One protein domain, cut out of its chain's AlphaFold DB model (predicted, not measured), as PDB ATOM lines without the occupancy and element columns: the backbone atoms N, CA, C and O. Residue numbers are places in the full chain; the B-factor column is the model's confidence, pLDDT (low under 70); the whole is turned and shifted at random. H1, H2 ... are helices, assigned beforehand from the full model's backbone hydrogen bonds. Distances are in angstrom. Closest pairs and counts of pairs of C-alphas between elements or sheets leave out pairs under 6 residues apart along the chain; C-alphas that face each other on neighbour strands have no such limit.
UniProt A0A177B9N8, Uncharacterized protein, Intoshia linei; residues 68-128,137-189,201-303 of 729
ATOM      1  N   LYS A  68     211.686 198.426 183.309       43.06
ATOM      2  CA  LYS A  68     210.603 197.596 182.762       43.06
ATOM      3  C   LYS A  68     210.651 197.507 181.229       43.06
ATOM      4  O   LYS A  68     210.676 196.401 180.707       43.06
ATOM      5  N   ASP A  69     210.828 198.626 180.523       45.81
ATOM      6  CA  ASP A  69     210.988 198.615 179.053       45.81
ATOM      7  C   ASP A  69     212.263 197.864 178.617       45.81
ATOM      8  O   ASP A  69     212.307 197.204 177.577       45.81
ATOM      9  N   LYS A  70     213.324 197.929 179.435       52.44
ATOM     10  CA  LYS A  70     214.569 197.186 179.190       52.44
ATOM     11  C   LYS A  70     214.421 195.688 179.458       52.44
ATOM     12  O   LYS A  70     214.996 194.908 178.702       52.44
ATOM     13  N   SER A  71     213.676 195.281 180.490       48.09
ATOM     14  CA  SER A  71     213.411 193.859 180.739       48.09
ATOM     15  C   SER A  71     212.499 193.276 179.666       48.09
ATOM     16  O   SER A  71     212.787 192.206 179.158       48.09
ATOM     17  N   GLU A  72     211.482 194.019 179.230       51.06
ATOM     18  CA  GLU A  72     210.527 193.576 178.208       51.06
ATOM     19  C   GLU A  72     211.184 193.434 176.819       51.06
ATOM     20  O   GLU A  72     210.918 192.480 176.085       51.06
ATOM     21  N   SER A  73     212.137 194.313 176.484       61.66
ATOM     22  CA  SER A  73     212.999 194.156 175.301       61.66
ATOM     23  C   SER A  73     213.907 192.917 175.395       61.66
ATOM     24  O   SER A  73     214.060 192.179 174.419       61.66
ATOM     25  N   MET A  74     214.462 192.635 176.580       55.44
ATOM     26  CA  MET A  74     215.308 191.460 176.810       55.44
ATOM     27  C   MET A  74     214.510 190.151 176.784       55.44
ATOM     28  O   MET A  74     214.958 189.172 176.192       55.44
ATOM     29  N   ASP A  75     213.301 190.151 177.340       61.69
ATOM     30  CA  ASP A  75     212.379 189.015 177.317       61.69
ATOM     31  C   ASP A  75     211.926 188.701 175.887       61.69
ATOM     32  O   ASP A  75     211.828 187.535 175.503       61.69
ATOM     33  N   ASN A  76     211.717 189.725 175.054       63.31
ATOM     34  CA  ASN A  76     211.420 189.541 173.633       63.31
ATOM     35  C   ASN A  76     212.612 188.963 172.854       63.31
ATOM     36  O   ASN A  76     212.416 188.129 171.968       63.31
ATOM     37  N   LEU A  77     213.843 189.352 173.191       58.47
ATOM     38  CA  LEU A  77     215.053 188.766 172.604       58.47
ATOM     39  C   LEU A  77     215.270 187.315 173.057       58.47
ATOM     40  O   LEU A  77     215.607 186.471 172.232       58.47
ATOM     41  N   LEU A  78     215.010 187.000 174.329       67.69
ATOM     42  CA  LEU A  78     215.067 185.632 174.855       67.69
ATOM     43  C   LEU A  78     214.000 184.730 174.222       67.69
ATOM     44  O   LEU A  78     214.296 183.591 173.867       67.69
ATOM     45  N   LYS A  79     212.782 185.243 174.004       73.75
ATOM     46  CA  LYS A  79     211.733 184.527 173.258       73.75
ATOM     47  C   LYS A  79     212.164 184.216 171.825       73.75
ATOM     48  O   LYS A  79     211.972 183.088 171.379       73.75
ATOM     49  N   LYS A  80     212.796 185.171 171.133       70.69
ATOM     50  CA  LYS A  80     213.350 184.945 169.787       70.69
ATOM     51  C   LYS A  80     214.484 183.917 169.786       70.69
ATOM     52  O   LYS A  80     214.541 183.093 168.883       70.69
ATOM     53  N   ASP A  81     215.351 183.914 170.801       73.69
ATOM     54  CA  ASP A  81     216.418 182.908 170.932       73.69
ATOM     55  C   ASP A  81     215.852 181.487 171.134       73.69
ATOM     56  O   ASP A  81     216.348 180.523 170.551       73.69
ATOM     57  N   ILE A  82     214.766 181.356 171.905       79.94
ATOM     58  CA  ILE A  82     214.037 180.088 172.078       79.94
ATOM     59  C   ILE A  82     213.379 179.650 170.762       79.94
ATOM     60  O   ILE A  82     213.478 178.484 170.384       79.94
ATOM     61  N   GLU A  83     212.742 180.570 170.037       74.25
ATOM     62  CA  GLU A  83     212.117 180.283 168.739       74.25
ATOM     63  C   GLU A  83     213.147 179.799 167.705       74.25
ATOM     64  O   GLU A  83     212.911 178.812 167.005       74.25
ATOM     65  N   ILE A  84     214.333 180.415 167.677       71.38
ATOM     66  CA  ILE A  84     215.451 179.994 166.824       71.38
ATOM     67  C   ILE A  84     215.925 178.581 167.188       71.38
ATOM     68  O   ILE A  84     216.142 177.766 166.289       71.38
ATOM     69  N   LYS A  85     216.056 178.254 168.480       79.06
ATOM     70  CA  LYS A  85     216.436 176.897 168.920       79.06
ATOM     71  C   LYS A  85     215.397 175.851 168.514       79.06
ATOM     72  O   LYS A  85     215.766 174.818 167.963       79.06
ATOM     73  N   ASN A  86     214.109 176.155 168.665       78.94
ATOM     74  CA  ASN A  86     213.031 175.264 168.226       78.94
ATOM     75  C   ASN A  86     213.056 175.043 166.703       78.94
ATOM     76  O   ASN A  86     212.858 173.925 166.226       78.94
ATOM     77  N   LEU A  87     213.346 176.086 165.917       71.69
ATOM     78  CA  LEU A  87     213.523 175.953 164.467       71.69
ATOM     79  C   LEU A  87     214.739 175.081 164.109       71.69
ATOM     80  O   LEU A  87     214.658 174.284 163.173       71.69
ATOM     81  N   GLN A  88     215.840 175.175 164.862       71.81
ATOM     82  CA  GLN A  88     217.018 174.313 164.686       71.81
ATOM     83  C   GLN A  88     216.709 172.839 164.989       71.81
ATOM     84  O   GLN A  88     217.144 171.950 164.245       71.81
ATOM     85  N   GLU A  89     215.938 172.568 166.040       82.88
ATOM     86  CA  GLU A  89     215.486 171.218 166.396       82.88
ATOM     87  C   GLU A  89     214.548 170.640 165.325       82.88
ATOM     88  O   GLU A  89     214.789 169.548 164.806       82.88
ATOM     89  N   ASN A  90     213.560 171.414 164.868       74.75
ATOM     90  CA  ASN A  90     212.657 170.999 163.788       74.75
ATOM     91  C   ASN A  90     213.405 170.733 162.472       74.75
ATOM     92  O   ASN A  90     213.105 169.775 161.749       74.75
ATOM     93  N   PHE A  91     214.413 171.551 162.159       73.38
ATOM     94  CA  PHE A  91     215.243 171.361 160.972       73.38
ATOM     95  C   PHE A  91     216.117 170.106 161.079       73.38
ATOM     96  O   PHE A  91     216.220 169.332 160.124       73.38
ATOM     97  N   THR A  92     216.727 169.855 162.240       79.81
ATOM     98  CA  THR A  92     217.528 168.640 162.465       79.81
ATOM     99  C   THR A  92     216.672 167.375 162.441       79.81
ATOM    100  O   THR A  92     217.089 166.380 161.835       79.81
ATOM    101  N   GLN A  93     215.450 167.423 162.979       82.19
ATOM    102  CA  GLN A  93     214.474 166.342 162.859       82.19
ATOM    103  C   GLN A  93     214.093 166.093 161.393       82.19
ATOM    104  O   GLN A  93     214.248 164.966 160.913       82.19
ATOM    105  N   SER A  94     213.710 167.139 160.653       74.38
ATOM    106  CA  SER A  94     213.351 167.047 159.228       74.38
ATOM    107  C   SER A  94     214.503 166.489 158.382       74.38
ATOM    108  O   SER A  94     214.309 165.629 157.522       74.38
ATOM    109  N   LYS A  95     215.745 166.898 158.674       78.50
ATOM    110  CA  LYS A  95     216.960 166.360 158.039       78.50
ATOM    111  C   LYS A  95     217.147 164.867 158.321       78.50
ATOM    112  O   LYS A  95     217.610 164.130 157.447       78.50
ATOM    113  N   SER A  96     216.807 164.407 159.525       83.56
ATOM    114  CA  SER A  96     216.878 162.988 159.888       83.56
ATOM    115  C   SER A  96     215.826 162.150 159.147       83.56
ATOM    116  O   SER A  96     216.149 161.075 158.636       83.56
ATOM    117  N   GLU A  97     214.601 162.661 159.008       79.94
ATOM    118  CA  GLU A  97     213.516 162.014 158.261       79.94
ATOM    119  C   GLU A  97     213.834 161.952 156.768       79.94
ATOM    120  O   GLU A  97     213.709 160.893 156.148       79.94
ATOM    121  N   TYR A  98     214.365 163.039 156.209       74.94
ATOM    122  CA  TYR A  98     214.801 163.068 154.820       74.94
ATOM    123  C   TYR A  98     215.918 162.054 154.546       74.94
ATOM    124  O   TYR A  98     215.878 161.342 153.544       74.94
ATOM    125  N   LYS A  99     216.887 161.897 155.461       83.50
ATOM    126  CA  LYS A  99     217.907 160.838 155.355       83.50
ATOM    127  C   LYS A  99     217.290 159.436 155.353       83.50
ATOM    128  O   LYS A  99     217.739 158.592 154.578       83.50
ATOM    129  N   LYS A 100     216.263 159.178 156.171       86.00
ATOM    130  CA  LYS A 100     215.533 157.894 156.165       86.00
ATOM    131  C   LYS A 100     214.816 157.668 154.830       86.00
ATOM    132  O   LYS A 100     214.932 156.585 154.259       86.00
ATOM    133  N   LEU A 101     214.146 158.694 154.301       79.38
ATOM    134  CA  LEU A 101     213.504 158.644 152.983       79.38
ATOM    135  C   LEU A 101     214.520 158.396 151.864       79.38
ATOM    136  O   LEU A 101     214.272 157.558 151.001       79.38
ATOM    137  N   LEU A 102     215.689 159.038 151.913       78.81
ATOM    138  CA  LEU A 102     216.771 158.833 150.949       78.81
ATOM    139  C   LEU A 102     217.297 157.390 150.982       78.81
ATOM    140  O   LEU A 102     217.555 156.799 149.934       78.81
ATOM    141  N   ILE A 103     217.439 156.801 152.173       87.62
ATOM    142  CA  ILE A 103     217.832 155.392 152.330       87.62
ATOM    143  C   ILE A 103     216.760 154.468 151.735       87.62
ATOM    144  O   ILE A 103     217.100 153.548 150.993       87.62
ATOM    145  N   ASN A 104     215.477 154.720 152.009       82.44
ATOM    146  CA  ASN A 104     214.379 153.940 151.432       82.44
ATOM    147  C   ASN A 104     214.320 154.078 149.907       82.44
ATOM    148  O   ASN A 104     214.183 153.075 149.211       82.44
ATOM    149  N   TYR A 105     214.514 155.286 149.379       77.94
ATOM    150  CA  TYR A 105     214.594 155.523 147.941       77.94
ATOM    151  C   TYR A 105     215.752 154.745 147.309       77.94
ATOM    152  O   TYR A 105     215.549 154.063 146.311       77.94
ATOM    153  N   LYS A 106     216.943 154.745 147.924       84.56
ATOM    154  CA  LYS A 106     218.082 153.932 147.461       84.56
ATOM    155  C   LYS A 106     217.780 152.429 147.480       84.56
ATOM    156  O   LYS A 106     218.190 151.724 146.564       84.56
ATOM    157  N   LYS A 107     217.032 151.930 148.473       86.31
ATOM    158  CA  LYS A 107     216.575 150.526 148.498       86.31
ATOM    159  C   LYS A 107     215.621 150.214 147.342       86.31
ATOM    160  O   LYS A 107     215.766 149.170 146.708       86.31
ATOM    161  N   VAL A 108     214.679 151.113 147.052       79.38
ATOM    162  CA  VAL A 108     213.762 150.982 145.906       79.38
ATOM    163  C   VAL A 108     214.535 151.042 144.590       79.38
ATOM    164  O   VAL A 108     214.296 150.218 143.714       79.38
ATOM    165  N   LEU A 109     215.509 151.947 144.469       79.69
ATOM    166  CA  LEU A 109     216.375 152.062 143.296       79.69
ATOM    167  C   LEU A 109     217.160 150.764 143.051       79.69
ATOM    168  O   LEU A 109     217.118 150.236 141.945       79.69
ATOM    169  N   ASN A 110     217.785 150.201 144.090       85.25
ATOM    170  CA  ASN A 110     218.485 148.916 143.997       85.25
ATOM    171  C   ASN A 110     217.533 147.768 143.631       85.25
ATOM    172  O   ASN A 110     217.869 146.934 142.796       85.25
ATOM    173  N   SER A 111     216.330 147.735 144.215       82.25
ATOM    174  CA  SER A 111     215.315 146.721 143.885       82.25
ATOM    175  C   SER A 111     214.888 146.826 142.421       82.25
ATOM    176  O   SER A 111     214.803 145.819 141.726       82.25
ATOM    177  N   ASN A 112     214.696 148.051 141.924       75.06
ATOM    178  CA  ASN A 112     214.379 148.304 140.525       75.06
ATOM    179  C   ASN A 112     215.539 147.942 139.598       75.06
ATOM    180  O   ASN A 112     215.288 147.446 138.508       75.06
ATOM    181  N   GLN A 113     216.788 148.146 140.016       83.31
ATOM    182  CA  GLN A 113     217.964 147.751 139.242       83.31
ATOM    183  C   GLN A 113     218.057 146.224 139.104       83.31
ATOM    184  O   GLN A 113     218.238 145.729 137.995       83.31
ATOM    185  N   ILE A 114     217.812 145.475 140.185       84.31
ATOM    186  CA  ILE A 114     217.704 144.005 140.150       84.31
ATOM    187  C   ILE A 114     216.556 143.568 139.230       84.31
ATOM    188  O   ILE A 114     216.691 142.630 138.440       84.31
ATOM    189  N   LEU A 115     215.416 144.260 139.303       78.19
ATOM    190  CA  LEU A 115     214.261 143.989 138.450       78.19
ATOM    191  C   LEU A 115     214.582 144.277 136.977       78.19
ATOM    192  O   LEU A 115     214.191 143.506 136.109       78.19
ATOM    193  N   LEU A 116     215.369 145.320 136.696       77.69
ATOM    194  CA  LEU A 116     215.860 145.662 135.363       77.69
ATOM    195  C   LEU A 116     216.810 144.594 134.813       77.69
ATOM    196  O   LEU A 116     216.672 144.181 133.666       77.69
ATOM    197  N   GLU A 117     217.749 144.115 135.628       83.81
ATOM    198  CA  GLU A 117     218.649 143.014 135.267       83.81
ATOM    199  C   GLU A 117     217.868 141.723 134.995       83.81
ATOM    200  O   GLU A 117     218.167 141.000 134.044       83.81
ATOM    201  N   THR A 118     216.826 141.458 135.785       80.19
ATOM    202  CA  THR A 118     215.920 140.317 135.588       80.19
ATOM    203  C   THR A 118     215.120 140.468 134.298       80.19
ATOM    204  O   THR A 118     215.063 139.532 133.504       80.19
ATOM    205  N   ILE A 119     214.561 141.653 134.040       77.44
ATOM    206  CA  ILE A 119     213.869 141.971 132.788       77.44
ATOM    207  C   ILE A 119     214.817 141.826 131.603       77.44
ATOM    208  O   ILE A 119     214.402 141.273 130.597       77.44
ATOM    209  N   ASN A 120     216.073 142.257 131.702       77.94
ATOM    210  CA  ASN A 120     217.044 142.118 130.616       77.94
ATOM    211  C   ASN A 120     217.407 140.648 130.358       77.94
ATOM    212  O   ASN A 120     217.484 140.251 129.199       77.94
ATOM    213  N   LYS A 121     217.532 139.818 131.405       79.25
ATOM    214  CA  LYS A 121     217.674 138.354 131.269       79.25
ATOM    215  C   LYS A 121     216.434 137.705 130.638       79.25
ATOM    216  O   LYS A 121     216.553 136.795 129.822       79.25
ATOM    217  N   ILE A 122     215.233 138.173 130.990       73.94
ATOM    218  CA  ILE A 122     213.984 137.732 130.353       73.94
ATOM    219  C   ILE A 122     213.937 138.217 128.901       73.94
ATOM    220  O   ILE A 122     213.574 137.445 128.028       73.94
ATOM    221  N   LYS A 123     214.347 139.458 128.618       69.19
ATOM    222  CA  LYS A 123     214.384 140.061 127.282       69.19
ATOM    223  C   LYS A 123     215.328 139.285 126.370       69.19
ATOM    224  O   LYS A 123     214.895 138.927 125.288       69.19
ATOM    225  N   SER A 124     216.519 138.893 126.827       72.56
ATOM    226  CA  SER A 124     217.405 138.011 126.051       72.56
ATOM    227  C   SER A 124     216.804 136.619 125.801       72.56
ATOM    228  O   SER A 124     217.085 136.011 124.775       72.56
ATOM    229  N   ASN A 125     215.941 136.122 126.695       68.12
ATOM    230  CA  ASN A 125     215.210 134.863 126.491       68.12
ATOM    231  C   ASN A 125     213.971 135.027 125.579       68.12
ATOM    232  O   ASN A 125     213.592 134.087 124.883       68.12
ATOM    233  N   VAL A 126     213.334 136.205 125.575       63.72
ATOM    234  CA  VAL A 126     212.087 136.534 124.852       63.72
ATOM    235  C   VAL A 126     212.341 137.177 123.485       63.72
ATOM    236  O   VAL A 126     211.474 137.093 122.619       63.72
ATOM    237  N   GLU A 127     213.515 137.757 123.228       57.25
ATOM    238  CA  GLU A 127     213.935 138.237 121.899       57.25
ATOM    239  C   GLU A 127     213.993 137.104 120.860       57.25
ATOM    240  O   GLU A 127     213.932 137.374 119.664       57.25
ATOM    241  N   ASN A 128     213.943 135.842 121.300       55.69
ATOM    242  CA  ASN A 128     213.697 134.698 120.428       55.69
ATOM    243  C   ASN A 128     212.214 134.467 120.072       55.69
ATOM    244  O   ASN A 128     211.965 133.671 119.178       55.69
ATOM    245  N   VAL A 137     208.502 147.275 127.901       72.56
ATOM    246  CA  VAL A 137     209.691 147.425 128.756       72.56
ATOM    247  C   VAL A 137     210.435 148.727 128.447       72.56
ATOM    248  O   VAL A 137     210.750 149.483 129.370       72.56
ATOM    249  N   ASP A 138     210.646 149.044 127.168       75.12
ATOM    250  CA  ASP A 138     211.342 150.268 126.758       75.12
ATOM    251  C   ASP A 138     210.560 151.538 127.156       75.12
ATOM    252  O   ASP A 138     211.157 152.549 127.549       75.12
ATOM    253  N   LEU A 139     209.221 151.495 127.127       75.56
ATOM    254  CA  LEU A 139     208.374 152.590 127.609       75.56
ATOM    255  C   LEU A 139     208.546 152.819 129.122       75.56
ATOM    256  O   LEU A 139     208.672 153.966 129.568       75.56
ATOM    257  N   ASN A 140     208.585 151.747 129.915       74.19
ATOM    258  CA  ASN A 140     208.757 151.835 131.368       74.19
ATOM    259  C   ASN A 140     210.163 152.316 131.757       74.19
ATOM    260  O   ASN A 140     210.293 153.165 132.641       74.19
ATOM    261  N   LEU A 141     211.198 151.884 131.032       74.38
ATOM    262  CA  LEU A 141     212.568 152.400 131.153       74.38
ATOM    263  C   LEU A 141     212.640 153.914 130.904       74.38
ATOM    264  O   LEU A 141     213.244 154.655 131.686       74.38
ATOM    265  N   LYS A 142     211.964 154.410 129.859       77.38
ATOM    266  CA  LYS A 142     211.873 155.856 129.584       77.38
ATOM    267  C   LYS A 142     211.156 156.614 130.707       77.38
ATOM    268  O   LYS A 142     211.601 157.703 131.077       77.38
ATOM    269  N   LYS A 143     210.082 156.047 131.276       76.69
ATOM    270  CA  LYS A 143     209.377 156.634 132.432       76.69
ATOM    271  C   LYS A 143     210.281 156.703 133.666       76.69
ATOM    272  O   LYS A 143     210.353 157.763 134.288       76.69
ATOM    273  N   MET A 144     211.023 155.638 133.974       68.94
ATOM    274  CA  MET A 144     211.962 155.614 135.104       68.94
ATOM    275  C   MET A 144     213.089 156.641 134.955       68.94
ATOM    276  O   MET A 144     213.323 157.418 135.878       68.94
ATOM    277  N   ASN A 145     213.714 156.741 133.779       74.56
ATOM    278  CA  ASN A 145     214.767 157.735 133.529       74.56
ATOM    279  C   ASN A 145     214.260 159.183 133.658       74.56
ATOM    280  O   ASN A 145     215.003 160.080 134.065       74.56
ATOM    281  N   LYS A 146     212.984 159.438 133.329       76.12
ATOM    282  CA  LYS A 146     212.353 160.752 133.527       76.12
ATOM    283  C   LYS A 146     212.142 161.064 135.014       76.12
ATOM    284  O   LYS A 146     212.305 162.218 135.409       76.12
ATOM    285  N   ILE A 147     211.798 160.062 135.826       72.62
ATOM    286  CA  ILE A 147     211.657 160.202 137.285       72.62
ATOM    287  C   ILE A 147     213.023 160.465 137.926       72.62
ATOM    288  O   ILE A 147     213.151 161.427 138.679       72.62
ATOM    289  N   ASP A 148     214.053 159.703 137.558       75.00
ATOM    290  CA  ASP A 148     215.396 159.848 138.132       75.00
ATOM    291  C   ASP A 148     215.994 161.243 137.865       75.00
ATOM    292  O   ASP A 148     216.474 161.920 138.777       75.00
ATOM    293  N   LYS A 149     215.820 161.769 136.640       77.38
ATOM    294  CA  LYS A 149     216.186 163.158 136.308       77.38
ATOM    295  C   LYS A 149     215.454 164.191 137.169       77.38
ATOM    296  O   LYS A 149     216.078 165.167 137.587       77.38
ATOM    297  N   LYS A 150     214.157 164.000 137.452       73.19
ATOM    298  CA  LYS A 150     213.393 164.899 138.341       73.19
ATOM    299  C   LYS A 150     213.909 164.831 139.781       73.19
ATOM    300  O   LYS A 150     214.102 165.879 140.392       73.19
ATOM    301  N   CYS A 151     214.184 163.634 140.298       63.84
ATOM    302  CA  CYS A 151     214.735 163.441 141.641       63.84
ATOM    303  C   CYS A 151     216.107 164.115 141.802       63.84
ATOM    304  O   CYS A 151     216.322 164.836 142.777       63.84
ATOM    305  N   MET A 152     216.996 163.985 140.813       75.56
ATOM    306  CA  MET A 152     218.305 164.652 140.824       75.56
ATOM    307  C   MET A 152     218.198 166.184 140.805       75.56
ATOM    308  O   MET A 152     219.006 166.875 141.425       75.56
ATOM    309  N   LEU A 153     217.189 166.733 140.124       74.50
ATOM    310  CA  LEU A 153     216.944 168.178 140.071       74.50
ATOM    311  C   LEU A 153     216.418 168.718 141.412       74.50
ATOM    312  O   LEU A 153     216.801 169.812 141.825       74.50
ATOM    313  N   ILE A 154     215.594 167.934 142.115       68.00
ATOM    314  CA  ILE A 154     215.122 168.249 143.472       68.00
ATOM    315  C   ILE A 154     216.287 168.229 144.469       68.00
ATOM    316  O   ILE A 154     216.406 169.160 145.262       68.00
ATOM    317  N   LEU A 155     217.175 167.230 144.396       68.56
ATOM    318  CA  LEU A 155     218.356 167.150 145.266       68.56
ATOM    319  C   LEU A 155     219.269 168.373 145.101       68.56
ATOM    320  O   LEU A 155     219.625 169.000 146.093       68.56
ATOM    321  N   LYS A 156     219.539 168.798 143.858       79.44
ATOM    322  CA  LYS A 156     220.324 170.018 143.593       79.44
ATOM    323  C   LYS A 156     219.685 171.288 144.160       79.44
ATOM    324  O   LYS A 156     220.399 172.158 144.650       79.44
ATOM    325  N   LYS A 157     218.351 171.413 144.102       73.38
ATOM    326  CA  LYS A 157     217.640 172.539 144.736       73.38
ATOM    327  C   LYS A 157     217.788 172.502 146.256       73.38
ATOM    328  O   LYS A 157     217.955 173.549 146.869       73.38
ATOM    329  N   PHE A 158     217.738 171.315 146.854       66.44
ATOM    330  CA  PHE A 158     217.879 171.152 148.298       66.44
ATOM    331  C   PHE A 158     219.279 171.544 148.790       66.44
ATOM    332  O   PHE A 158     219.390 172.264 149.780       66.44
ATOM    333  N   ASP A 159     220.328 171.140 148.070       76.38
ATOM    334  CA  ASP A 159     221.707 171.533 148.381       76.38
ATOM    335  C   ASP A 159     221.880 173.060 148.306       76.38
ATOM    336  O   ASP A 159     222.409 173.664 149.237       76.38
ATOM    337  N   PHE A 160     221.321 173.698 147.270       77.88
ATOM    338  CA  PHE A 160     221.318 175.158 147.131       77.88
ATOM    339  C   PHE A 160     220.638 175.869 148.317       77.88
ATOM    340  O   PHE A 160     221.209 176.796 148.886       77.88
ATOM    341  N   TYR A 161     219.446 175.421 148.732       65.56
ATOM    342  CA  TYR A 161     218.754 176.004 149.891       65.56
ATOM    343  C   TYR A 161     219.526 175.811 151.198       65.56
ATOM    344  O   TYR A 161     219.497 176.680 152.069       65.56
ATOM    345  N   ASN A 162     220.210 174.677 151.353       71.62
ATOM    346  CA  ASN A 162     220.999 174.391 152.544       71.62
ATOM    347  C   ASN A 162     222.242 175.297 152.637       71.62
ATOM    348  O   ASN A 162     222.591 175.735 153.735       71.62
ATOM    349  N   ASP A 163     222.871 175.617 151.507       78.69
ATOM    350  CA  ASP A 163     223.988 176.565 151.459       78.69
ATOM    351  C   ASP A 163     223.528 178.007 151.729       78.69
ATOM    352  O   ASP A 163     224.169 178.720 152.506       78.69
ATOM    353  N   ASP A 164     222.383 178.419 151.178       73.25
ATOM    354  CA  ASP A 164     221.805 179.748 151.421       73.25
ATOM    355  C   ASP A 164     221.420 179.952 152.898       73.25
ATOM    356  O   ASP A 164     221.797 180.945 153.526       73.25
ATOM    357  N   LEU A 165     220.774 178.953 153.513       66.94
ATOM    358  CA  LEU A 165     220.480 178.946 154.951       66.94
ATOM    359  C   LEU A 165     221.746 179.069 155.803       66.94
ATOM    360  O   LEU A 165     221.763 179.810 156.790       66.94
ATOM    361  N   LYS A 166     222.818 178.360 155.432       80.00
ATOM    362  CA  LYS A 166     224.093 178.415 156.154       80.00
ATOM    363  C   LYS A 166     224.719 179.808 156.065       80.00
ATOM    364  O   LYS A 166     225.172 180.331 157.084       80.00
ATOM    365  N   ASN A 167     224.685 180.435 154.892       76.75
ATOM    366  CA  ASN A 167     225.184 181.798 154.702       76.75
ATOM    367  C   ASN A 167     224.375 182.815 155.524       76.75
ATOM    368  O   ASN A 167     224.961 183.610 156.261       76.75
ATOM    369  N   ASN A 168     223.043 182.726 155.500       66.94
ATOM    370  CA  ASN A 168     222.166 183.615 156.268       66.94
ATOM    371  C   ASN A 168     222.369 183.480 157.787       66.94
ATOM    372  O   ASN A 168     222.420 184.484 158.496       66.94
ATOM    373  N   MET A 169     222.574 182.257 158.288       68.00
ATOM    374  CA  MET A 169     222.904 182.018 159.700       68.00
ATOM    375  C   MET A 169     224.241 182.648 160.104       68.00
ATOM    376  O   MET A 169     224.368 183.172 161.210       68.00
ATOM    377  N   THR A 170     225.227 182.619 159.206       79.00
ATOM    378  CA  THR A 170     226.549 183.209 159.456       79.00
ATOM    379  C   THR A 170     226.457 184.739 159.522       79.00
ATOM    380  O   THR A 170     227.008 185.358 160.434       79.00
ATOM    381  N   ASN A 171     225.677 185.351 158.625       71.69
ATOM    382  CA  ASN A 171     225.414 186.794 158.636       71.69
ATOM    383  C   ASN A 171     224.695 187.223 159.923       71.69
ATOM    384  O   ASN A 171     225.143 188.142 160.602       71.69
ATOM    385  N   TYR A 172     223.659 186.484 160.330       64.62
ATOM    386  CA  TYR A 172     222.909 186.786 161.551       64.62
ATOM    387  C   TYR A 172     223.774 186.708 162.819       64.62
ATOM    388  O   TYR A 172     223.668 187.555 163.705       64.62
ATOM    389  N   GLN A 173     224.665 185.713 162.911       72.44
ATOM    390  CA  GLN A 173     225.622 185.626 164.019       72.44
ATOM    391  C   GLN A 173     226.562 186.834 164.059       72.44
ATOM    392  O   GLN A 173     226.849 187.337 165.147       72.44
ATOM    393  N   THR A 174     226.985 187.312 162.888       80.56
ATOM    394  CA  THR A 174     227.857 188.482 162.750       80.56
ATOM    395  C   THR A 174     227.145 189.750 163.233       80.56
ATOM    396  O   THR A 174     227.670 190.453 164.100       80.56
ATOM    397  N   ASP A 175     225.905 189.980 162.795       67.75
ATOM    398  CA  ASP A 175     225.089 191.122 163.231       67.75
ATOM    399  C   ASP A 175     224.841 191.107 164.747       67.75
ATOM    400  O   ASP A 175     224.931 192.135 165.426       67.75
ATOM    401  N   LEU A 176     224.586 189.921 165.312       65.62
ATOM    402  CA  LEU A 176     224.358 189.753 166.746       65.62
ATOM    403  C   LEU A 176     225.620 190.061 167.568       65.62
ATOM    404  O   LEU A 176     225.521 190.627 168.662       65.62
ATOM    405  N   THR A 177     226.807 189.714 167.060       77.69
ATOM    406  CA  THR A 177     228.077 190.126 167.679       77.69
ATOM    407  C   THR A 177     228.293 191.633 167.586       77.69
ATOM    408  O   THR A 177     228.562 192.259 168.612       77.69
ATOM    409  N   THR A 178     228.062 192.246 166.421       77.75
ATOM    410  CA  THR A 178     228.210 193.698 166.236       77.75
ATOM    411  C   THR A 178     227.284 194.485 167.159       77.75
ATOM    412  O   THR A 178     227.722 195.459 167.778       77.75
ATOM    413  N   TYR A 179     226.036 194.036 167.319       67.19
ATOM    414  CA  TYR A 179     225.069 194.642 168.235       67.19
ATOM    415  C   TYR A 179     225.524 194.562 169.700       67.19
ATOM    416  O   TYR A 179     225.457 195.551 170.433       67.19
ATOM    417  N   LYS A 180     226.032 193.401 170.140       71.06
ATOM    418  CA  LYS A 180     226.564 193.229 171.505       71.06
ATOM    419  C   LYS A 180     227.743 194.163 171.776       71.06
ATOM    420  O   LYS A 180     227.858 194.692 172.884       71.06
ATOM    421  N   ASP A 181     228.586 194.393 170.778       79.00
ATOM    422  CA  ASP A 181     229.748 195.269 170.913       79.00
ATOM    423  C   ASP A 181     229.358 196.755 170.916       79.00
ATOM    424  O   ASP A 181     229.849 197.515 171.757       79.00
ATOM    425  N   THR A 182     228.398 197.172 170.080       68.88
ATOM    426  CA  THR A 182     227.839 198.541 170.140       68.88
ATOM    427  C   THR A 182     227.135 198.798 171.467       68.88
ATOM    428  O   THR A 182     227.297 199.873 172.048       68.88
ATOM    429  N   PHE A 183     226.404 197.811 171.991       66.38
ATOM    430  CA  PHE A 183     225.747 197.914 173.292       66.38
ATOM    431  C   PHE A 183     226.755 198.136 174.428       66.38
ATOM    432  O   PHE A 183     226.594 199.070 175.214       66.38
ATOM    433  N   LYS A 184     227.844 197.353 174.471       73.44
ATOM    434  CA  LYS A 184     228.932 197.543 175.448       73.44
ATOM    435  C   LYS A 184     229.598 198.915 175.321       73.44
ATOM    436  O   LYS A 184     229.927 199.534 176.333       73.44
ATOM    437  N   SER A 185     229.787 199.403 174.094       71.75
ATOM    438  CA  SER A 185     230.349 200.736 173.853       71.75
ATOM    439  C   SER A 185     229.434 201.841 174.385       71.75
ATOM    440  O   SER A 185     229.909 202.759 175.053       71.75
ATOM    441  N   LEU A 186     228.126 201.748 174.132       56.91
ATOM    442  CA  LEU A 186     227.143 202.713 174.628       56.91
ATOM    443  C   LEU A 186     227.063 202.700 176.156       56.91
ATOM    444  O   LEU A 186     227.052 203.760 176.778       56.91
ATOM    445  N   GLU A 187     227.056 201.518 176.769       64.50
ATOM    446  CA  GLU A 187     227.051 201.368 178.226       64.50
ATOM    447  C   GLU A 187     228.284 202.028 178.868       64.50
ATOM    448  O   GLU A 187     228.164 202.717 179.884       64.50
ATOM    449  N   LYS A 188     229.453 201.920 178.225       72.62
ATOM    450  CA  LYS A 188     230.670 202.620 178.647       72.62
ATOM    451  C   LYS A 188     230.523 204.144 178.552       72.62
ATOM    452  O   LYS A 188     230.816 204.839 179.521       72.62
ATOM    453  N   SER A 189     229.999 204.660 177.438       61.31
ATOM    454  CA  SER A 189     229.800 206.104 177.242       61.31
ATOM    455  C   SER A 189     228.782 206.711 178.212       61.31
ATOM    456  O   SER A 189     228.982 207.824 178.690       61.31
ATOM    457  N   LYS A 201     222.753 227.743 181.032       64.88
ATOM    458  CA  LYS A 201     222.519 228.446 179.756       64.88
ATOM    459  C   LYS A 201     223.338 227.878 178.599       64.88
ATOM    460  O   LYS A 201     222.837 227.814 177.476       64.88
ATOM    461  N   LEU A 202     224.557 227.402 178.865       68.75
ATOM    462  CA  LEU A 202     225.372 226.736 177.846       68.75
ATOM    463  C   LEU A 202     224.735 225.393 177.442       68.75
ATOM    464  O   LEU A 202     224.717 225.039 176.262       68.75
ATOM    465  N   LYS A 203     224.114 224.691 178.405       75.56
ATOM    466  CA  LYS A 203     223.430 223.404 178.188       75.56
ATOM    467  C   LYS A 203     222.284 223.488 177.167       75.56
ATOM    468  O   LYS A 203     222.162 222.587 176.340       75.56
ATOM    469  N   ILE A 204     221.471 224.551 177.162       79.25
ATOM    470  CA  ILE A 204     220.326 224.673 176.230       79.25
ATOM    471  C   ILE A 204     220.796 224.937 174.794       79.25
ATOM    472  O   ILE A 204     220.339 224.266 173.865       79.25
ATOM    473  N   LYS A 205     221.753 225.859 174.608       80.94
ATOM    474  CA  LYS A 205     222.322 226.160 173.284       80.94
ATOM    475  C   LYS A 205     223.013 224.932 172.686       80.94
ATOM    476  O   LYS A 205     222.780 224.600 171.525       80.94
ATOM    477  N   ASN A 206     223.777 224.209 173.503       88.19
ATOM    478  CA  ASN A 206     224.431 222.970 173.082       88.19
ATOM    479  C   ASN A 206     223.405 221.880 172.741       88.19
ATOM    480  O   ASN A 206     223.545 221.207 171.726       88.19
ATOM    481  N   LYS A 207     222.315 221.756 173.509       91.12
ATOM    482  CA  LYS A 207     221.246 220.786 173.231       91.12
ATOM    483  C   LYS A 207     220.517 221.064 171.912       91.12
ATOM    484  O   LYS A 207     220.248 220.119 171.174       91.12
ATOM    485  N   LYS A 208     220.226 222.333 171.591       93.62
ATOM    486  CA  LYS A 208     219.633 222.708 170.293       93.62
ATOM    487  C   LYS A 208     220.576 222.372 169.138       93.62
ATOM    488  O   LYS A 208     220.141 221.776 168.158       93.62
ATOM    489  N   ASN A 209     221.857 222.717 169.270       92.69
ATOM    490  CA  ASN A 209     222.859 222.421 168.246       92.69
ATOM    491  C   ASN A 209     223.022 220.911 168.021       92.69
ATOM    492  O   ASN A 209     223.091 220.486 166.873       92.69
ATOM    493  N   ASN A 210     222.996 220.107 169.087       93.25
ATOM    494  CA  ASN A 210     223.038 218.648 168.976       93.25
ATOM    495  C   ASN A 210     221.821 218.110 168.211       93.25
ATOM    496  O   ASN A 210     221.998 217.394 167.237       93.25
ATOM    497  N   LEU A 211     220.601 218.546 168.553       93.81
ATOM    498  CA  LEU A 211     219.391 218.134 167.826       93.81
ATOM    499  C   LEU A 211     219.414 218.548 166.347       93.81
ATOM    500  O   LEU A 211     218.950 217.805 165.488       93.81
ATOM    501  N   LEU A 212     219.945 219.732 166.032       94.94
ATOM    502  CA  LEU A 212     220.100 220.179 164.646       94.94
ATOM    503  C   LEU A 212     221.135 219.346 163.883       94.94
ATOM    504  O   LEU A 212     220.925 219.060 162.704       94.94
ATOM    505  N   ASN A 213     222.226 218.948 164.536       94.94
ATOM    506  CA  ASN A 213     223.209 218.038 163.954       94.94
ATOM    507  C   ASN A 213     222.609 216.646 163.733       94.94
ATOM    508  O   ASN A 213     222.755 216.106 162.641       94.94
ATOM    509  N   ASP A 214     221.839 216.123 164.684       93.31
ATOM    510  CA  ASP A 214     221.165 214.834 164.528       93.31
ATOM    511  C   ASP A 214     220.139 214.861 163.380       93.31
ATOM    512  O   ASP A 214     220.056 213.921 162.590       93.31
ATOM    513  N   ILE A 215     219.402 215.969 163.208       95.12
ATOM    514  CA  ILE A 215     218.511 216.169 162.050       95.12
ATOM    515  C   ILE A 215     219.306 216.157 160.737       95.12
ATOM    516  O   ILE A 215     218.828 215.598 159.746       95.12
ATOM    517  N   LYS A 216     220.504 216.759 160.704       96.06
ATOM    518  CA  LYS A 216     221.387 216.701 159.527       96.06
ATOM    519  C   LYS A 216     221.848 215.268 159.253       96.06
ATOM    520  O   LYS A 216     221.759 214.844 158.105       96.06
ATOM    521  N   CYS A 217     222.247 214.517 160.277       94.12
ATOM    522  CA  CYS A 217     222.598 213.100 160.146       94.12
ATOM    523  C   CYS A 217     221.416 212.266 159.632       94.12
ATOM    524  O   CYS A 217     221.582 211.487 158.702       94.12
ATOM    525  N   CYS A 218     220.198 212.494 160.136       92.56
ATOM    526  CA  CYS A 218     218.996 211.827 159.625       92.56
ATOM    527  C   CYS A 218     218.746 212.124 158.141       92.56
ATOM    528  O   CYS A 218     218.281 211.253 157.415       92.56
ATOM    529  N   ASN A 219     219.024 213.350 157.681       92.62
ATOM    530  CA  ASN A 219     218.878 213.698 156.266       92.62
ATOM    531  C   ASN A 219     219.893 212.963 155.389       92.62
ATOM    532  O   ASN A 219     219.526 212.529 154.302       92.62
ATOM    533  N   LEU A 220     221.141 212.847 155.853       95.00
ATOM    534  CA  LEU A 220     222.184 212.107 155.142       95.00
ATOM    535  C   LEU A 220     221.821 210.620 155.061       95.00
ATOM    536  O   LEU A 220     221.763 210.083 153.961       95.00
ATOM    537  N   ASN A 221     221.439 210.003 156.181       93.38
ATOM    538  CA  ASN A 221     221.053 208.590 156.207       93.38
ATOM    539  C   ASN A 221     219.790 208.306 155.367       93.38
ATOM    540  O   ASN A 221     219.732 207.296 154.672       93.38
ATOM    541  N   ASP A 222     218.774 209.185 155.392       93.50
ATOM    542  CA  ASP A 222     217.583 209.064 154.524       93.50
ATOM    543  C   ASP A 222     217.977 209.112 153.040       93.50
ATOM    544  O   ASP A 222     217.468 208.331 152.238       93.50
ATOM    545  N   LEU A 223     218.912 209.992 152.671       93.94
ATOM    546  CA  LEU A 223     219.393 210.113 151.297       93.94
ATOM    547  C   LEU A 223     220.188 208.872 150.865       93.94
ATOM    548  O   LEU A 223     219.876 208.292 149.825       93.94
ATOM    549  N   GLU A 224     221.122 208.402 151.692       95.75
ATOM    550  CA  GLU A 224     221.908 207.186 151.436       95.75
ATOM    551  C   GLU A 224     221.019 205.941 151.297       95.75
ATOM    552  O   GLU A 224     221.161 205.168 150.345       95.75
ATOM    553  N   LEU A 225     220.034 205.756 152.184       93.56
ATOM    554  CA  LEU A 225     219.106 204.628 152.081       93.56
ATOM    555  C   LEU A 225     218.222 204.720 150.838       93.56
ATOM    556  O   LEU A 225     217.950 203.700 150.203       93.56
ATOM    557  N   ARG A 226     217.781 205.919 150.441       90.56
ATOM    558  CA  ARG A 226     217.031 206.092 149.185       90.56
ATOM    559  C   ARG A 226     217.889 205.774 147.965       90.56
ATOM    560  O   ARG A 226     217.368 205.184 147.014       90.56
ATOM    561  N   GLU A 227     219.172 206.116 147.980       94.69
ATOM    562  CA  GLU A 227     220.103 205.729 146.919       94.69
ATOM    563  C   GLU A 227     220.285 204.210 146.849       94.69
ATOM    564  O   GLU A 227     220.176 203.634 145.765       94.69
ATOM    565  N   ILE A 228     220.476 203.541 147.992       93.75
ATOM    566  CA  ILE A 228     220.535 202.071 148.065       93.75
ATOM    567  C   ILE A 228     219.236 201.462 147.526       93.75
ATOM    568  O   ILE A 228     219.280 200.554 146.693       93.75
ATOM    569  N   ARG A 229     218.074 202.005 147.913       94.56
ATOM    570  CA  ARG A 229     216.765 201.564 147.403       94.56
ATOM    571  C   ARG A 229     216.698 201.651 145.889       94.56
ATOM    572  O   ARG A 229     216.219 200.733 145.231       94.56
ATOM    573  N   SER A 230     217.169 202.769 145.350       90.25
ATOM    574  CA  SER A 230     217.129 203.053 143.920       90.25
ATOM    575  C   SER A 230     218.046 202.099 143.157       90.25
ATOM    576  O   SER A 230     217.628 201.554 142.140       90.25
ATOM    577  N   LYS A 231     219.239 201.802 143.689       94.25
ATOM    578  CA  LYS A 231     220.150 200.787 143.134       94.25
ATOM    579  C   LYS A 231     219.513 199.396 143.108       94.25
ATOM    580  O   LYS A 231     219.549 198.751 142.067       94.25
ATOM    581  N   ILE A 232     218.865 198.975 144.198       90.38
ATOM    582  CA  ILE A 232     218.161 197.681 144.281       90.38
ATOM    583  C   ILE A 232     217.036 197.596 143.234       90.38
ATOM    584  O   ILE A 232     216.882 196.573 142.569       90.38
ATOM    585  N   ILE A 233     216.262 198.670 143.055       86.56
ATOM    586  CA  ILE A 233     215.182 198.719 142.058       86.56
ATOM    587  C   ILE A 233     215.741 198.663 140.630       86.56
ATOM    588  O   ILE A 233     215.200 197.942 139.794       86.56
ATOM    589  N   ILE A 234     216.820 199.396 140.344       90.25
ATOM    590  CA  ILE A 234     217.475 199.380 139.027       90.25
ATOM    591  C   ILE A 234     218.017 197.979 138.715       90.25
ATOM    592  O   ILE A 234     217.799 197.479 137.614       90.25
ATOM    593  N   GLU A 235     218.661 197.325 139.683       93.00
ATOM    594  CA  GLU A 235     219.179 195.960 139.545       93.00
ATOM    595  C   GLU A 235     218.046 194.960 139.241       93.00
ATOM    596  O   GLU A 235     218.148 194.169 138.305       93.00
ATOM    597  N   TYR A 236     216.917 195.059 139.955       91.56
ATOM    598  CA  TYR A 236     215.724 194.252 139.675       91.56
ATOM    599  C   TYR A 236     215.213 194.461 138.247       91.56
ATOM    600  O   TYR A 236     214.949 193.497 137.529       91.56
ATOM    601  N   ILE A 237     215.098 195.718 137.812       85.25
ATOM    602  CA  ILE A 237     214.640 196.058 136.463       85.25
ATOM    603  C   ILE A 237     215.579 195.453 135.410       85.25
ATOM    604  O   ILE A 237     215.104 194.852 134.449       85.25
ATOM    605  N   GLN A 238     216.897 195.541 135.602       92.31
ATOM    606  CA  GLN A 238     217.888 194.950 134.693       92.31
ATOM    607  C   GLN A 238     217.765 193.422 134.602       92.31
ATOM    608  O   GLN A 238     217.828 192.861 133.504       92.31
ATOM    609  N   ILE A 239     217.530 192.740 135.725       87.38
ATOM    610  CA  ILE A 239     217.289 191.290 135.739       87.38
ATOM    611  C   ILE A 239     215.991 190.950 135.012       87.38
ATOM    612  O   ILE A 239     215.982 190.034 134.190       87.38
ATOM    613  N   MET A 240     214.917 191.702 135.255       86.75
ATOM    614  CA  MET A 240     213.642 191.511 134.561       86.75
ATOM    615  C   MET A 240     213.812 191.662 133.049       86.75
ATOM    616  O   MET A 240     213.382 190.782 132.306       86.75
ATOM    617  N   TYR A 241     214.508 192.706 132.587       88.19
ATOM    618  CA  TYR A 241     214.834 192.875 131.167       88.19
ATOM    619  C   TYR A 241     215.646 191.702 130.614       88.19
ATOM    620  O   TYR A 241     215.322 191.186 129.550       88.19
ATOM    621  N   THR A 242     216.646 191.221 131.355       88.56
ATOM    622  CA  THR A 242     217.472 190.079 130.935       88.56
ATOM    623  C   THR A 242     216.646 188.788 130.838       88.56
ATOM    624  O   THR A 242     216.813 188.006 129.902       88.56
ATOM    625  N   LEU A 243     215.726 188.555 131.779       85.31
ATOM    626  CA  LEU A 243     214.813 187.409 131.751       85.31
ATOM    627  C   LEU A 243     213.838 187.493 130.572       85.31
ATOM    628  O   LEU A 243     213.626 186.485 129.898       85.31
ATOM    629  N   PHE A 244     213.303 188.683 130.288       83.44
ATOM    630  CA  PHE A 244     212.443 188.911 129.128       83.44
ATOM    631  C   PHE A 244     213.195 188.736 127.805       83.44
ATOM    632  O   PHE A 244     212.700 188.051 126.916       83.44
ATOM    633  N   GLU A 245     214.406 189.275 127.663       88.31
ATOM    634  CA  GLU A 245     215.209 189.055 126.456       88.31
ATOM    635  C   GLU A 245     215.511 187.572 126.218       88.31
ATOM    636  O   GLU A 245     215.436 187.092 125.087       88.31
ATOM    637  N   ASN A 246     215.836 186.834 127.281       83.06
ATOM    638  CA  ASN A 246     216.105 185.401 127.186       83.06
ATOM    639  C   ASN A 246     214.853 184.594 126.825       83.06
ATOM    640  O   ASN A 246     214.975 183.576 126.144       83.06
ATOM    641  N   PHE A 247     213.667 185.054 127.232       82.81
ATOM    642  CA  PHE A 247     212.398 184.457 126.816       82.81
ATOM    643  C   PHE A 247     212.185 184.572 125.307       82.81
ATOM    644  O   PHE A 247     211.842 183.587 124.665       82.81
ATOM    645  N   PHE A 248     212.462 185.735 124.716       82.81
ATOM    646  CA  PHE A 248     212.311 185.901 123.267       82.81
ATOM    647  C   PHE A 248     213.360 185.129 122.455       82.81
ATOM    648  O   PHE A 248     213.115 184.791 121.300       82.81
ATOM    649  N   LYS A 249     214.528 184.836 123.042       86.62
ATOM    650  CA  LYS A 249     215.642 184.156 122.356       86.62
ATOM    651  C   LYS A 249     215.581 182.624 122.424       86.62
ATOM    652  O   LYS A 249     216.339 181.971 121.709       86.62
ATOM    653  N   SER A 250     214.736 182.025 123.265       77.88
ATOM    654  CA  SER A 250     214.718 180.570 123.470       77.88
ATOM    655  C   SER A 250     213.300 180.045 123.716       77.88
ATOM    656  O   SER A 250     212.552 180.679 124.455       77.88
ATOM    657  N   PRO A 251     212.921 178.872 123.164       75.62
ATOM    658  CA  PRO A 251     211.639 178.224 123.440       75.62
ATOM    659  C   PRO A 251     211.649 177.624 124.854       75.62
ATOM    660  O   PRO A 251     211.742 176.411 125.048       75.62
ATOM    661  N   ILE A 252     211.632 178.485 125.866       77.06
ATOM    662  CA  ILE A 252     211.530 178.099 127.271       77.06
ATOM    663  C   ILE A 252     210.043 177.966 127.609       77.06
ATOM    664  O   ILE A 252     209.230 178.793 127.203       77.06
ATOM    665  N   ASN A 253     209.697 176.925 128.367       83.69
ATOM    666  CA  ASN A 253     208.349 176.725 128.886       83.69
ATOM    667  C   ASN A 253     207.920 177.932 129.745       83.69
ATOM    668  O   ASN A 253     208.650 178.343 130.651       83.69
ATOM    669  N   GLU A 254     206.736 178.479 129.473       80.12
ATOM    670  CA  GLU A 254     206.162 179.646 130.154       80.12
ATOM    671  C   GLU A 254     206.155 179.480 131.686       80.12
ATOM    672  O   GLU A 254     206.494 180.409 132.425       80.12
ATOM    673  N   ASP A 255     205.877 178.265 132.166       82.88
ATOM    674  CA  ASP A 255     205.854 177.943 133.596       82.88
ATOM    675  C   ASP A 255     207.223 178.113 134.277       82.88
ATOM    676  O   ASP A 255     207.305 178.594 135.413       82.88
ATOM    677  N   ASP A 256     208.315 177.772 133.586       82.75
ATOM    678  CA  ASP A 256     209.670 177.903 134.134       82.75
ATOM    679  C   ASP A 256     210.072 179.376 134.267       82.75
ATOM    680  O   ASP A 256     210.779 179.760 135.206       82.75
ATOM    681  N   ILE A 257     209.602 180.223 133.350       82.06
ATOM    682  CA  ILE A 257     209.845 181.668 133.391       82.06
ATOM    683  C   ILE A 257     209.028 182.306 134.490       82.06
ATOM    684  O   ILE A 257     209.570 183.081 135.276       82.06
ATOM    685  N   LYS A 258     207.755 181.936 134.603       78.56
ATOM    686  CA  LYS A 258     206.891 182.416 135.676       78.56
ATOM    687  C   LYS A 258     207.479 182.089 137.048       78.56
ATOM    688  O   LYS A 258     207.545 182.969 137.904       78.56
ATOM    689  N   GLY A 259     207.986 180.868 137.225       87.88
ATOM    690  CA  GLY A 259     208.684 180.463 138.446       87.88
ATOM    691  C   GLY A 259     209.937 181.301 138.729       87.88
ATOM    692  O   GLY A 259     210.132 181.742 139.861       87.88
ATOM    693  N   LYS A 260     210.765 181.575 137.711       88.56
ATOM    694  CA  LYS A 260     211.970 182.417 137.856       88.56
ATOM    695  C   LYS A 260     211.644 183.881 138.151       88.56
ATOM    696  O   LYS A 260     212.267 184.461 139.033       88.56
ATOM    697  N   LEU A 261     210.666 184.460 137.455       83.19
ATOM    698  CA  LEU A 261     210.219 185.839 137.672       83.19
ATOM    699  C   LEU A 261     209.660 186.013 139.082       83.19
ATOM    700  O   LEU A 261     210.003 186.967 139.774       83.19
ATOM    701  N   GLN A 262     208.837 185.064 139.529       86.75
ATOM    702  CA  GLN A 262     208.280 185.082 140.875       86.75
ATOM    703  C   GLN A 262     209.378 184.944 141.941       86.75
ATOM    704  O   GLN A 262     209.352 185.664 142.937       86.75
ATOM    705  N   TYR A 263     210.355 184.060 141.726       91.69
ATOM    706  CA  TYR A 263     211.495 183.896 142.629       91.69
ATOM    707  C   TYR A 263     212.349 185.169 142.735       91.69
ATOM    708  O   TYR A 263     212.611 185.632 143.846       91.69
ATOM    709  N   GLU A 264     212.740 185.767 141.605       89.25
ATOM    710  CA  GLU A 264     213.512 187.015 141.622       89.25
ATOM    711  C   GLU A 264     212.697 188.153 142.250       89.25
ATOM    712  O   GLU A 264     213.219 188.878 143.092       89.25
ATOM    713  N   PHE A 265     211.397 188.264 141.963       86.19
ATOM    714  CA  PHE A 265     210.540 189.256 142.614       86.19
ATOM    715  C   PHE A 265     210.585 189.156 144.147       86.19
ATOM    716  O   PHE A 265     210.836 190.162 144.814       86.19
ATOM    717  N   TYR A 266     210.409 187.959 144.718       88.31
ATOM    718  CA  TYR A 266     210.448 187.790 146.176       88.31
ATOM    719  C   TYR A 266     211.816 188.116 146.772       88.31
ATOM    720  O   TYR A 266     211.890 188.859 147.748       88.31
ATOM    721  N   LYS A 267     212.899 187.678 146.126       90.81
ATOM    722  CA  LYS A 267     214.271 187.992 146.542       90.81
ATOM    723  C   LYS A 267     214.538 189.503 146.632       90.81
ATOM    724  O   LYS A 267     215.305 189.940 147.487       90.81
ATOM    725  N   TYR A 268     213.920 190.314 145.771       90.38
ATOM    726  CA  TYR A 268     214.036 191.777 145.830       90.38
ATOM    727  C   TYR A 268     213.096 192.417 146.849       90.38
ATOM    728  O   TYR A 268     213.491 193.371 147.524       90.38
ATOM    729  N   ILE A 269     211.882 191.891 147.004       84.25
ATOM    730  CA  ILE A 269     210.958 192.333 148.054       84.25
ATOM    731  C   ILE A 269     211.584 192.138 149.440       84.25
ATOM    732  O   ILE A 269     211.553 193.071 150.245       84.25
ATOM    733  N   ASP A 270     212.245 191.004 149.676       88.50
ATOM    734  CA  ASP A 270     212.929 190.711 150.940       88.50
ATOM    735  C   ASP A 270     214.059 191.706 151.249       88.50
ATOM    736  O   ASP A 270     214.301 192.025 152.412       88.50
ATOM    737  N   LYS A 271     214.707 192.279 150.224       91.94
ATOM    738  CA  LYS A 271     215.690 193.366 150.390       91.94
ATOM    739  C   LYS A 271     215.034 194.735 150.610       91.94
ATOM    740  O   LYS A 271     215.569 195.566 151.340       91.94
ATOM    741  N   LEU A 272     213.895 195.003 149.966       89.25
ATOM    742  CA  LEU A 272     213.228 196.312 150.004       89.25
ATOM    743  C   LEU A 272     212.436 196.554 151.293       89.25
ATOM    744  O   LEU A 272     212.353 197.700 151.741       89.25
ATOM    745  N   ILE A 273     211.850 195.513 151.888       86.88
ATOM    746  CA  ILE A 273     211.091 195.613 153.144       86.88
ATOM    747  C   ILE A 273     211.931 196.213 154.286       86.88
ATOM    748  O   ILE A 273     211.522 197.262 154.797       86.88
ATOM    749  N   PRO A 274     213.092 195.641 154.672       88.44
ATOM    750  CA  PRO A 274     213.889 196.166 155.783       88.44
ATOM    751  C   PRO A 274     214.383 197.591 155.508       88.44
ATOM    752  O   PRO A 274     214.385 198.447 156.393       88.44
ATOM    753  N   LEU A 275     214.717 197.888 154.252       92.38
ATOM    754  CA  LEU A 275     215.175 199.211 153.849       92.38
ATOM    755  C   LEU A 275     214.072 200.275 153.986       92.38
ATOM    756  O   LEU A 275     214.317 201.377 154.474       92.38
ATOM    757  N   ASN A 276     212.838 199.949 153.591       86.75
ATOM    758  CA  ASN A 276     211.704 200.858 153.746       86.75
ATOM    759  C   ASN A 276     211.331 201.060 155.221       86.75
ATOM    760  O   ASN A 276     210.982 202.183 155.595       86.75
ATOM    761  N   SER A 277     211.426 200.020 156.059       87.38
ATOM    762  CA  SER A 277     211.228 200.187 157.503       87.38
ATOM    763  C   SER A 277     212.281 201.104 158.126       87.38
ATOM    764  O   SER A 277     211.928 201.936 158.960       87.38
ATOM    765  N   GLU A 278     213.534 201.028 157.672       93.31
ATOM    766  CA  GLU A 278     214.619 201.877 158.173       93.31
ATOM    767  C   GLU A 278     214.437 203.346 157.750       93.31
ATOM    768  O   GLU A 278     214.506 204.254 158.580       93.31
ATOM    769  N   ILE A 279     214.088 203.592 156.479       91.12
ATOM    770  CA  ILE A 279     213.745 204.936 155.977       91.12
ATOM    771  C   ILE A 279     212.597 205.539 156.802       91.12
ATOM    772  O   ILE A 279     212.640 206.710 157.192       91.12
ATOM    773  N   PHE A 280     211.572 204.739 157.104       88.00
ATOM    774  CA  PHE A 280     210.439 205.179 157.915       88.00
ATOM    775  C   PHE A 280     210.839 205.478 159.370       88.00
ATOM    776  O   PHE A 280     210.401 206.485 159.938       88.00
ATOM    777  N   ALA A 281     211.706 204.659 159.969       89.19
ATOM    778  CA  ALA A 281     212.235 204.896 161.309       89.19
ATOM    779  C   ALA A 281     213.027 206.214 161.383       89.19
ATOM    780  O   ALA A 281     212.785 207.025 162.285       89.19
ATOM    781  N   ILE A 282     213.891 206.484 160.398       91.81
ATOM    782  CA  ILE A 282     214.649 207.742 160.292       91.81
ATOM    783  C   ILE A 282     213.711 208.936 160.113       91.81
ATOM    784  O   ILE A 282     213.892 209.970 160.763       91.81
ATOM    785  N   TYR A 283     212.677 208.802 159.281       90.62
ATOM    786  CA  TYR A 283     211.675 209.849 159.094       90.62
ATOM    787  C   TYR A 283     210.972 210.210 160.412       90.62
ATOM    788  O   TYR A 283     210.896 211.391 160.778       90.62
ATOM    789  N   ASN A 284     210.519 209.207 161.167       86.69
ATOM    790  CA  ASN A 284     209.877 209.415 162.465       86.69
ATOM    791  C   ASN A 284     210.838 210.035 163.484       86.69
ATOM    792  O   ASN A 284     210.468 210.969 164.202       86.69
ATOM    793  N   HIS A 285     212.087 209.569 163.519       92.00
ATOM    794  CA  HIS A 285     213.113 210.115 164.402       92.00
ATOM    795  C   HIS A 285     213.384 211.598 164.107       92.00
ATOM    796  O   HIS A 285     213.322 212.438 165.011       92.00
ATOM    797  N   LYS A 286     213.555 211.945 162.828       95.44
ATOM    798  CA  LYS A 286     213.711 213.322 162.344       95.44
ATOM    799  C   LYS A 286     212.513 214.202 162.700       95.44
ATOM    800  O   LYS A 286     212.703 215.344 163.119       95.44
ATOM    801  N   SER A 287     211.288 213.696 162.549       91.06
ATOM    802  CA  SER A 287     210.065 214.421 162.924       91.06
ATOM    803  C   SER A 287     210.041 214.740 164.424       91.06
ATOM    804  O   SER A 287     209.874 215.897 164.820       91.06
ATOM    805  N   ASN A 288     210.345 213.747 165.263       88.50
ATOM    806  CA  ASN A 288     210.428 213.914 166.715       88.50
ATOM    807  C   ASN A 288     211.519 214.911 167.134       88.50
ATOM    808  O   ASN A 288     211.321 215.701 168.058       88.50
ATOM    809  N   MET A 289     212.667 214.918 166.452       94.75
ATOM    810  CA  MET A 289     213.725 215.899 166.709       94.75
ATOM    811  C   MET A 289     213.312 217.317 166.317       94.75
ATOM    812  O   MET A 289     213.562 218.247 167.082       94.75
ATOM    813  N   LYS A 290     212.621 217.497 165.184       94.12
ATOM    814  CA  LYS A 290     212.080 218.807 164.784       94.12
ATOM    815  C   LYS A 290     211.083 219.351 165.805       94.12
ATOM    816  O   LYS A 290     211.137 220.536 166.123       94.12
ATOM    817  N   LEU A 291     210.217 218.497 166.354       92.62
ATOM    818  CA  LEU A 291     209.297 218.893 167.425       92.62
ATOM    819  C   LEU A 291     210.058 219.396 168.659       92.62
ATOM    820  O   LEU A 291     209.755 220.480 169.152       92.62
ATOM    821  N   LYS A 292     211.106 218.682 169.088       93.94
ATOM    822  CA  LYS A 292     211.958 219.104 170.214       93.94
ATOM    823  C   LYS A 292     212.697 220.418 169.947       93.94
ATOM    824  O   LYS A 292     212.837 221.229 170.857       93.94
ATOM    825  N   VAL A 293     213.171 220.647 168.720       95.69
ATOM    826  CA  VAL A 293     213.786 221.933 168.338       95.69
ATOM    827  C   VAL A 293     212.760 223.063 168.442       95.69
ATOM    828  O   VAL A 293     213.051 224.083 169.060       95.69
ATOM    829  N   ASN A 294     211.540 222.852 167.941       91.56
ATOM    830  CA  ASN A 294     210.461 223.840 168.030       91.56
ATOM    831  C   ASN A 294     210.051 224.136 169.485       91.56
ATOM    832  O   ASN A 294     209.702 225.268 169.807       91.56
ATOM    833  N   GLU A 295     210.078 223.140 170.373       92.75
ATOM    834  CA  GLU A 295     209.841 223.340 171.809       92.75
ATOM    835  C   GLU A 295     210.931 224.199 172.459       92.75
ATOM    836  O   GLU A 295     210.614 225.099 173.237       92.75
ATOM    837  N   ILE A 296     212.205 223.966 172.117       91.69
ATOM    838  CA  ILE A 296     213.322 224.787 172.607       91.69
ATOM    839  C   ILE A 296     213.199 226.231 172.102       91.69
ATOM    840  O   ILE A 296     213.472 227.165 172.855       91.69
ATOM    841  N   ASP A 297     212.759 226.426 170.861       90.25
ATOM    842  CA  ASP A 297     212.602 227.764 170.282       90.25
ATOM    843  C   ASP A 297     211.481 228.556 170.951       90.25
ATOM    844  O   ASP A 297     211.705 229.700 171.349       90.25
ATOM    845  N   LYS A 298     210.344 227.912 171.237       90.56
ATOM    846  CA  LYS A 298     209.261 228.524 172.024       90.56
ATOM    847  C   LYS A 298     209.710 228.940 173.426       90.56
ATOM    848  O   LYS A 298     209.302 229.994 173.904       90.56
ATOM    849  N   LEU A 299     210.543 228.133 174.089       87.56
ATOM    850  CA  LEU A 299     211.070 228.475 175.416       87.56
ATOM    851  C   LEU A 299     211.960 229.727 175.364       87.56
ATOM    852  O   LEU A 299     211.838 230.597 176.227       87.56
ATOM    853  N   ASN A 300     212.796 229.859 174.330       83.56
ATOM    854  CA  ASN A 300     213.667 231.025 174.163       83.56
ATOM    855  C   ASN A 300     212.882 232.313 173.849       83.56
ATOM    856  O   ASN A 300     213.266 233.381 174.321       83.56
ATOM    857  N   GLU A 301     211.779 232.222 173.100       82.94
ATOM    858  CA  GLU A 301     210.900 233.369 172.815       82.94
ATOM    859  C   GLU A 301     210.204 233.879 174.091       82.94
ATOM    860  O   GLU A 301     210.162 235.087 174.347       82.94
ATOM    861  N   THR A 302     209.744 232.975 174.964       74.62
ATOM    862  CA  THR A 302     209.052 233.366 176.208       74.62
ATOM    863  C   THR A 302     209.949 234.062 177.238       74.62
ATOM    864  O   THR A 302     209.464 234.896 178.011       74.62
ATOM    865  N   ASP A 303     211.258 233.795 177.220       63.97
ATOM    866  CA  ASP A 303     212.229 234.441 178.115       63.97
ATOM    867  C   ASP A 303     212.530 235.900 177.720       63.97
ATOM    868  O   ASP A 303     212.952 236.693 178.568       63.97
TER     869      ASP A 303
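This is residues 68 to 128, 137 to 189 and 201 to 303 of the 729 residues of an uncharacterized protein of Intoshia linei (UniProt A0A177B9N8). Four very long helices run roughly along one axis as two separate pairs, offset along it: H3 and H4 fold back on each other as a slender hairpin, while H1 and H2 run side by side more loosely, near each other at the Ile 119 and Val 137 end and standing free over much of their length. The printed part has 217 residues, with four named helices in the order H1, H2, H3, H4 and no named strand, all helix in class. It is extended, a rod of 115 by 46 by 21 A, with a radius of gyration of the C-alphas of 29.9 A.

Find C-alpha 68 at (210.603, 197.596, 182.762); from there H1, residues 68 to 126, runs 84.2 A. After a cut, H2, residues 137 to 189, runs 78.7 A. After another, H3, residues 201 to 249, runs 72.8 A. H4, residues 254 to 303, covers 73.1 A to C-alpha 303 at (212.229, 234.441, 178.115), with a kink of 26 degrees near residue 271.

Look at Ile 119 and Val 137: their C-alphas, the closest of H1 and H2, are 8.0 A apart. These helices are close but not clearly touching, at a shallow tilt of 18 degrees, opposite ways. H3 and H4 form a helical hairpin and touch, the C-alphas of Ile 215 and Lys 286 being closest at 5.6 A, at a shallow tilt of 15 degrees, opposite ways. H1 and H2 are each apart from H3 and from H4. Every O i to N i+4 pair is within hydrogen-bond range in H1 and H2, against 44 of 45 in H3 and 43 of 46 in H4.

The C-alphas farthest apart are those of Asn 128 and Asp 303, 115.2 A. Residues 129 to 136 and 190 to 200 are not printed, with C-alpha gaps of 15.7 A and 23.6 A. The link from H3 to H4 is tight. Mean pLDDT of the printed part is 80.1; 37 residues are under 70, among them residues 68 to 78 and 125 to 128.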